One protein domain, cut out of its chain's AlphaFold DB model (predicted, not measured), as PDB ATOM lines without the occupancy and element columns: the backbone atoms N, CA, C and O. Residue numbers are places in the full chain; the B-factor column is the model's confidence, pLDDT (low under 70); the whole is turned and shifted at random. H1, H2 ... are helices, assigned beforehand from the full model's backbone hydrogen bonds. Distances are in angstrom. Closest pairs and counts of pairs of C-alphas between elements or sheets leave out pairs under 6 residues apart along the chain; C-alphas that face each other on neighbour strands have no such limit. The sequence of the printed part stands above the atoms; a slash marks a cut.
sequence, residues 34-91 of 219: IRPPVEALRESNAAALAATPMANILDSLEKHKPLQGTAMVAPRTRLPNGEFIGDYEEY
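AT A GLANCE: This is residues 34 to 91 of the 219 residues of an uncharacterized protein of Tuber magnatum (white Piedmont truffle) (UniProt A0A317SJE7). With little regular structure, the model is an L of two helices, H3 and H2, whose near ends make an open corner, with a long unnamed stretch, residues 64 to 91, folding back beside H3 and looping beyond the corner. Residues 34 to 42, with short H1, stick out. The 58 printed residues hold three named helices, H1, H2, H3, and no named strand; 23 lie in these, class all helix. It is only just loose, close to compact, with a radius of gyration of the C-alphas of 12.8 A; spans are 41 by 28 by 12 A.

IN THESE COORDINATES: H3, residues 54 to 63, is 13.4 A long and ends at C-alpha 63 (-49.064, 40.002, -20.095). H2 is residues 42 to 50, 12.3 A. H1, residues 37 to 40, begins at C-alpha 37 (-22.423, 32.675, -33.135).

HOW THE PARTS SIT: H3 and H2 are only just apart, closest C-alphas 8.3 A. H1 and H2 meet only through their link; H1 and H3 are apart. In H2 and H3 every O i to N i+4 pair is within hydrogen-bond range; H1 is too short for one.

THE WHOLE: The C-alphas of Ile 34 and Pro 80, the two farthest apart, are 41.7 A apart. The printed part has no cut, and both links are tight. Residues 34, 86 to 87 and 91 have pLDDT under 70.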
ATOM      1  N   ILE A  34     -17.284  27.773 -38.287       64.62
ATOM      2  CA  ILE A  34     -17.947  27.871 -39.611       64.62
ATOM      3  C   ILE A  34     -19.385  28.416 -39.524       64.62
ATOM      4  O   ILE A  34     -19.944  28.819 -40.535       64.62
ATOM      5  N   ARG A  35     -19.970  28.533 -38.324       72.81
ATOM      6  CA  ARG A  35     -21.275  29.186 -38.131       72.81
ATOM      7  C   ARG A  35     -21.106  30.505 -37.373       72.81
ATOM      8  O   ARG A  35     -20.361  30.515 -36.388       72.81
ATOM      9  N   PRO A  36     -21.768  31.604 -37.782       87.38
ATOM     10  CA  PRO A  36     -21.862  32.794 -36.951       87.38
ATOM     11  C   PRO A  36     -22.461  32.411 -35.587       87.38
ATOM     12  O   PRO A  36     -23.289  31.499 -35.512       87.38
ATOM     13  N   PRO A  37     -22.063  33.084 -34.494       85.19
ATOM     14  CA  PRO A  37     -22.423  32.675 -33.135       85.19
ATOM     15  C   PRO A  37     -23.937  32.542 -32.940       85.19
ATOM     16  O   PRO A  37     -24.397  31.591 -32.321       85.19
ATOM     17  N   VAL A  38     -24.720  33.438 -33.546       86.62
ATOM     18  CA  VAL A  38     -26.190  33.403 -33.508       86.62
ATOM     19  C   VAL A  38     -26.751  32.133 -34.155       86.62
ATOM     20  O   VAL A  38     -27.701  31.546 -33.646       86.62
ATOM     21  N   GLU A  39     -26.156  31.678 -35.255       87.44
ATOM     22  CA  GLU A  39     -26.603  30.472 -35.950       87.44
ATOM     23  C   GLU A  39     -26.238  29.202 -35.178       87.44
ATOM     24  O   GLU A  39     -27.021  28.257 -35.154       87.44
ATOM     25  N   ALA A  40     -25.105  29.198 -34.471       86.44
ATOM     26  CA  ALA A  40     -24.728  28.080 -33.606       86.44
ATOM     27  C   ALA A  40     -25.751  27.825 -32.478       86.44
ATOM     28  O   ALA A  40     -25.918  26.685 -32.057       86.44
ATOM     29  N   LEU A  41     -26.452  28.868 -32.024       89.00
ATOM     30  CA  LEU A  41     -27.487  28.805 -30.984       89.00
ATOM     31  C   LEU A  41     -28.897  28.532 -31.534       89.00
ATOM     32  O   LEU A  41     -29.839  28.367 -30.761       89.00
ATOM     33  N   ARG A  42     -29.082  28.505 -32.858       89.31
ATOM     34  CA  ARG A  42     -30.414  28.421 -33.472       89.31
ATOM     35  C   ARG A  42     -31.163  27.154 -33.059       89.31
ATOM     36  O   ARG A  42     -32.325  27.232 -32.671       89.31
ATOM     37  N   GLU A  43     -30.490  26.011 -33.127       87.00
ATOM     38  CA  GLU A  43     -31.062  24.702 -32.787       87.00
ATOM     39  C   GLU A  43     -31.368  24.596 -31.288       87.00
ATOM     40  O   GLU A  43     -32.473  24.211 -30.912       87.00
ATOM     41  N   SER A  44     -30.441  25.026 -30.422       85.94
ATOM     42  CA  SER A  44     -30.644  24.998 -28.967       85.94
ATOM     43  C   SER A  44     -31.774  25.921 -28.522       85.94
ATOM     44  O   SER A  44     -32.558  25.562 -27.648       85.94
ATOM     45  N   ASN A  45     -31.889  27.099 -29.138       91.31
ATOM     46  CA  ASN A  45     -32.956  28.044 -28.822       91.31
ATOM     47  C   ASN A  45     -34.316  27.518 -29.294       91.31
ATOM     48  O   ASN A  45     -35.299  27.642 -28.568       91.31
ATOM     49  N   ALA A  46     -34.376  26.896 -30.477       89.81
ATOM     50  CA  ALA A  46     -35.594  26.259 -30.967       89.81
ATOM     51  C   ALA A  46     -36.044  25.114 -30.045       89.81
ATOM     52  O   ALA A  46     -37.219  25.049 -29.688       89.81
ATOM     53  N   ALA A  47     -35.111  24.268 -29.595       87.56
ATOM     54  CA  ALA A  47     -35.397  23.200 -28.639       87.56
ATOM     55  C   ALA A  47     -35.872  23.750 -27.283       87.56
ATOM     56  O   ALA A  47     -36.856  23.263 -26.734       87.56
ATOM     57  N   ALA A  48     -35.241  24.811 -26.768       89.56
ATOM     58  CA  ALA A  48     -35.646  25.436 -25.509       89.56
ATOM     59  C   ALA A  48     -37.065  26.023 -25.569       89.56
ATOM     60  O   ALA A  48     -37.825  25.900 -24.607       89.56
ATOM     61  N   LEU A  49     -37.438  26.639 -26.695       90.06
ATOM     62  CA  LEU A  49     -38.796  27.138 -26.916       90.06
ATOM     63  C   LEU A  49     -39.805  25.995 -27.048       90.06
ATOM     64  O   LEU A  49     -40.868  26.077 -26.446       90.06
ATOM     65  N   ALA A  50     -39.461  24.920 -27.763       87.62
ATOM     66  CA  ALA A  50     -40.318  23.741 -27.880       87.62
ATOM     67  C   ALA A  50     -40.568  23.066 -26.520       87.62
ATOM     68  O   ALA A  50     -41.683  22.636 -26.247       87.62
ATOM     69  N   ALA A  51     -39.556  23.030 -25.654       88.69
ATOM     70  CA  ALA A  51     -39.619  22.481 -24.297       88.69
ATOM     71  C   ALA A  51     -40.296  23.415 -23.269       88.69
ATOM     72  O   ALA A  51     -40.402  23.088 -22.081       88.69
ATOM     73  N   THR A  52     -40.718  24.610 -23.692       90.62
ATOM     74  CA  THR A  52     -41.411  25.582 -22.843       90.62
ATOM     75  C   THR A  52     -42.922  25.485 -23.087       90.62
ATOM     76  O   THR A  52     -43.345  25.544 -24.238       90.62
ATOM     77  N   PRO A  53     -43.765  25.380 -22.039       90.50
ATOM     78  CA  PRO A  53     -45.223  25.374 -22.201       90.50
ATOM     79  C   PRO A  53     -45.732  26.602 -22.960       90.50
ATOM     80  O   PRO A  53     -45.360  27.729 -22.609       90.50
ATOM     81  N   MET A  54     -46.643  26.423 -23.927       89.19
ATOM     82  CA  MET A  54     -47.155  27.545 -24.725       89.19
ATOM     83  C   MET A  54     -47.850  28.596 -23.860       89.19
ATOM     84  O   MET A  54     -47.704  29.793 -24.098       89.19
ATOM     85  N   ALA A  55     -48.533  28.173 -22.792       89.44
ATOM     86  CA  ALA A  55     -49.159  29.083 -21.834       89.44
ATOM     87  C   ALA A  55     -48.169  30.099 -21.233       89.44
ATOM     88  O   ALA A  55     -48.515  31.268 -21.070       89.44
ATOM     89  N   ASN A  56     -46.930  29.685 -20.948       91.88
ATOM     90  CA  ASN A  56     -45.909  30.568 -20.381       91.88
ATOM     91  C   ASN A  56     -45.344  31.527 -21.434       91.88
ATOM     92  O   ASN A  56     -45.038  32.680 -21.122       91.88
ATOM     93  N   ILE A  57     -45.228  31.065 -22.682       91.94
ATOM     94  CA  ILE A  57     -44.821  31.904 -23.814       91.94
ATOM     95  C   ILE A  57     -45.874  32.997 -24.038       91.94
ATOM     96  O   ILE A  57     -45.530  34.177 -24.080       91.94
ATOM     97  N   LEU A  58     -47.154  32.626 -24.085       93.06
ATOM     98  CA  LEU A  58     -48.266  33.566 -24.243       93.06
ATOM     99  C   LEU A  58     -48.364  34.552 -23.073       93.06
ATOM    100  O   LEU A  58     -48.485  35.748 -23.305       93.06
ATOM    101  N   ASP A  59     -48.228  34.098 -21.821       94.38
ATOM    102  CA  ASP A  59     -48.244  34.992 -20.649       94.38
ATOM    103  C   ASP A  59     -47.110  36.032 -20.706       94.38
ATOM    104  O   ASP A  59     -47.277  37.169 -20.267       94.38
ATOM    105  N   SER A  60     -45.971  35.666 -21.301       94.62
ATOM    106  CA  SER A  60     -44.844  36.581 -21.490       94.62
ATOM    107  C   SER A  60     -45.098  37.596 -22.604       94.62
ATOM    108  O   SER A  60     -44.786  38.775 -22.443       94.62
ATOM    109  N   LEU A  61     -45.680  37.148 -23.722       94.69
ATOM    110  CA  LEU A  61     -45.974  37.997 -24.879       94.69
ATOM    111  C   LEU A  61     -47.150  38.948 -24.623       94.69
ATOM    112  O   LEU A  61     -47.060  40.127 -24.948       94.69
ATOM    113  N   GLU A  62     -48.232  38.446 -24.030       96.62
ATOM    114  CA  GLU A  62     -49.479  39.192 -23.837       96.62
ATOM    115  C   GLU A  62     -49.497  39.980 -22.529       96.62
ATOM    116  O   GLU A  62     -49.978  41.109 -22.490       96.62
ATOM    117  N   LYS A  63     -48.994  39.389 -21.433       95.94
ATOM    118  CA  LYS A  63     -49.064  40.002 -20.095       95.94
ATOM    119  C   LYS A  63     -47.755  40.654 -19.664       95.94
ATOM    120  O   LYS A  63     -47.662  41.110 -18.526       95.94
ATOM    121  N   HIS A  64     -46.753  40.690 -20.547       95.75
ATOM    122  CA  HIS A  64     -45.433  41.284 -20.307       95.75
ATOM    123  C   HIS A  64     -44.736  40.770 -19.041       95.75
ATOM    124  O   HIS A  64     -43.962  41.480 -18.397       95.75
ATOM    125  N   LYS A  65     -45.014  39.522 -18.663       94.25
ATOM    126  CA  LYS A  65     -44.333  38.871 -17.548       94.25
ATOM    127  C   LYS A  65     -43.008  38.268 -18.017       94.25
ATOM    128  O   LYS A  65     -42.881  37.883 -19.178       94.25
ATOM    129  N   PRO A  66     -42.007  38.163 -17.132       95.31
ATOM    130  CA  PRO A  66     -40.768  37.477 -17.469       95.31
ATOM    131  C   PRO A  66     -41.043  36.002 -17.773       95.31
ATOM    132  O   PRO A  66     -41.761  35.350 -17.012       95.31
ATOM    133  N   LEU A  67     -40.424  35.473 -18.833       93.06
ATOM    134  CA  LEU A  67     -40.582  34.079 -19.247       93.06
ATOM    135  C   LEU A  67     -40.217  33.130 -18.104       93.06
ATOM    136  O   LEU A  67     -39.078  33.101 -17.641       93.06
ATOM    137  N   GLN A  68     -41.209  32.369 -17.644       92.06
ATOM    138  CA  GLN A  68     -41.051  31.390 -16.574       92.06
ATOM    139  C   GLN A  68     -40.930  29.980 -17.142       92.06
ATOM    140  O   GLN A  68     -41.632  29.609 -18.085       92.06
ATOM    141  N   GLY A  69     -40.093  29.159 -16.507       88.75
ATOM    142  CA  GLY A  69     -40.047  27.727 -16.785       88.75
ATOM    143  C   GLY A  69     -39.522  27.367 -18.175       88.75
ATOM    144  O   GLY A  69     -40.067  26.475 -18.822       88.75
ATOM    145  N   THR A  70     -38.481  28.061 -18.637       92.38
ATOM    146  CA  THR A  70     -37.826  27.774 -19.917       92.38
ATOM    147  C   THR A  70     -37.222  26.373 -19.922       92.38
ATOM    148  O   THR A  70     -36.498  26.014 -18.995       92.38
ATOM    149  N   ALA A  71     -37.510  25.604 -20.974       88.50
ATOM    150  CA  ALA A  71     -37.013  24.242 -21.169       88.50
ATOM    151  C   ALA A  71     -37.258  23.288 -19.981       88.50
ATOM    152  O   ALA A  71     -36.419  22.445 -19.670       88.50
ATOM    153  N   MET A  72     -38.392  23.437 -19.286       89.25
ATOM    154  CA  MET A  72     -38.702  22.604 -18.117       89.25
ATOM    155  C   MET A  72     -39.393  21.286 -18.446       89.25
ATOM    156  O   MET A  72     -39.382  20.382 -17.612       89.25
ATOM    157  N   VAL A  73     -40.050  21.177 -19.599       86.69
ATOM    158  CA  VAL A  73     -40.885  20.013 -19.890       86.69
ATOM    159  C   VAL A  73     -40.164  19.087 -20.837       86.69
ATOM    160  O   VAL A  73     -39.929  19.485 -21.965       86.69
ATOM    161  N   ALA A  74     -39.906  17.865 -20.371       84.56
ATOM    162  CA  ALA A  74     -39.288  16.780 -21.125       84.56
ATOM    163  C   ALA A  74     -40.009  16.489 -22.462       84.56
ATOM    164  O   ALA A  74     -41.229  16.688 -22.567       84.56
ATOM    165  N   PRO A  75     -39.307  15.940 -23.470       82.75
ATOM    166  CA  PRO A  75     -39.883  15.650 -24.773       82.75
ATOM    167  C   PRO A  75     -41.009  14.632 -24.640       82.75
ATOM    168  O   PRO A  75     -40.989  13.776 -23.751       82.75
ATOM    169  N   ARG A  76     -41.998  14.711 -25.540       80.56
ATOM    170  CA  ARG A  76     -43.156  13.795 -25.565       80.56
ATOM    171  C   ARG A  76     -44.009  13.811 -24.302       80.56
ATOM    172  O   ARG A  76     -44.836  12.919 -24.097       80.56
ATOM    173  N   THR A  77     -43.837  14.815 -23.451       79.00
ATOM    174  CA  THR A  77     -44.629  14.937 -22.236       79.00
ATOM    175  C   THR A  77     -45.966  15.577 -22.566       79.00
ATOM    176  O   THR A  77     -46.049  16.625 -23.209       79.00
ATOM    177  N   ARG A  78     -47.035  14.948 -22.077       82.19
ATOM    178  CA  ARG A  78     -48.367  15.538 -22.092       82.19
ATOM    179  C   ARG A  78     -48.557  16.350 -20.822       82.19
ATOM    180  O   ARG A  78     -48.481  15.810 -19.719       82.19
ATOM    181  N   LEU A  79     -48.787  17.644 -20.980       79.50
ATOM    182  CA  LEU A  79     -49.043  18.535 -19.860       79.50
ATOM    183  C   LEU A  79     -50.457  18.314 -19.282       79.50
ATOM    184  O   LEU A  79     -51.343  17.807 -19.978       79.50
ATOM    185  N   PRO A  80     -50.717  18.728 -18.023       74.75
ATOM    186  CA  PRO A  80     -52.042  18.624 -17.397       74.75
ATOM    187  C   PRO A  80     -53.149  19.388 -18.135       74.75
ATOM    188  O   PRO A  80     -54.319  19.037 -18.035       74.75
ATOM    189  N   ASN A  81     -52.780  20.420 -18.895       72.31
ATOM    190  CA  ASN A  81     -53.676  21.190 -19.761       72.31
ATOM    191  C   ASN A  81     -54.018  20.456 -21.080       72.31
ATOM    192  O   ASN A  81     -54.750  20.992 -21.905       72.31
ATOM    193  N   GLY A  82     -53.494  19.242 -21.288       71.75
ATOM    194  CA  GLY A  82     -53.710  18.434 -22.486       71.75
ATOM    195  C   GLY A  82     -52.806  18.790 -23.666       71.75
ATOM    196  O   GLY A  82     -52.878  18.103 -24.685       71.75
ATOM    197  N   GLU A  83     -51.950  19.803 -23.525       73.69
ATOM    198  CA  GLU A  83     -50.988  20.221 -24.538       73.69
ATOM    199  C   GLU A  83     -49.883  19.168 -24.686       73.69
ATOM    200  O   GLU A  83     -49.342  18.654 -23.699       73.69
ATOM    201  N   PHE A  84     -49.581  18.812 -25.932       72.06
ATOM    202  CA  PHE A  84     -48.489  17.906 -26.250       72.06
ATOM    203  C   PHE A  84     -47.248  18.729 -26.558       72.06
ATOM    204  O   PHE A  84     -47.214  19.456 -27.552       72.06
ATOM    205  N   ILE A  85     -46.238  18.611 -25.703       76.19
ATOM    206  CA  ILE A  85     -44.944  19.224 -25.966       76.19
ATOM    207  C   ILE A  85     -44.199  18.339 -26.958       76.19
ATOM    208  O   ILE A  85     -44.048  17.134 -26.744       76.19
ATOM    209  N   GLY A  86     -43.845  18.958 -28.087       65.00
ATOM    210  CA  GLY A  86     -43.399  18.286 -29.299       65.00
ATOM    211  C   GLY A  86     -42.177  17.388 -29.115       65.00
ATOM    212  O   GLY A  86     -41.498  17.381 -28.089       65.00
ATOM    213  N   ASP A  87     -41.890  16.635 -30.171       69.19
ATOM    214  CA  ASP A  87     -40.710  15.785 -30.260       69.19
ATOM    215  C   ASP A  87     -39.488  16.675 -30.523       69.19
ATOM    216  O   ASP A  87     -39.197  17.026 -31.666       69.19
ATOM    217  N   TYR A  88     -38.793  17.082 -29.461       76.12
ATOM    218  CA  TYR A  88     -37.498  17.747 -29.562       76.12
ATOM    219  C   TYR A  88     -36.387  16.810 -29.077       76.12
ATOM    220  O   TYR A  88     -36.599  15.949 -28.220       76.12
ATOM    221  N   GLU A  89     -35.197  16.947 -29.658       75.06
ATOM    222  CA  GLU A  89     -34.054  16.116 -29.288       75.06
ATOM    223  C   GLU A  89     -33.415  16.643 -28.001       75.06
ATOM    224  O   GLU A  89     -32.938  17.779 -27.940       75.06
ATOM    225  N   GLU A  90     -33.386  15.810 -26.963       70.19
ATOM    226  CA  GLU A  90     -32.566  16.079 -25.789       70.19
ATOM    227  C   GLU A  90     -31.132  15.629 -26.040       70.19
ATOM    228  O   GLU A  90     -30.849  14.474 -26.369       70.19
ATOM    229  N   TYR A  91     -30.201  16.555 -25.835       69.06
ATOM    230  CA  TYR A  91     -28.791  16.221 -25.820       69.06
ATOM    231  C   TYR A  91     -28.464  15.464 -24.527       69.06
ATOM    232  O   TYR A  91     -28.367  16.064 -23.454       69.06
TER     233      TYR A  91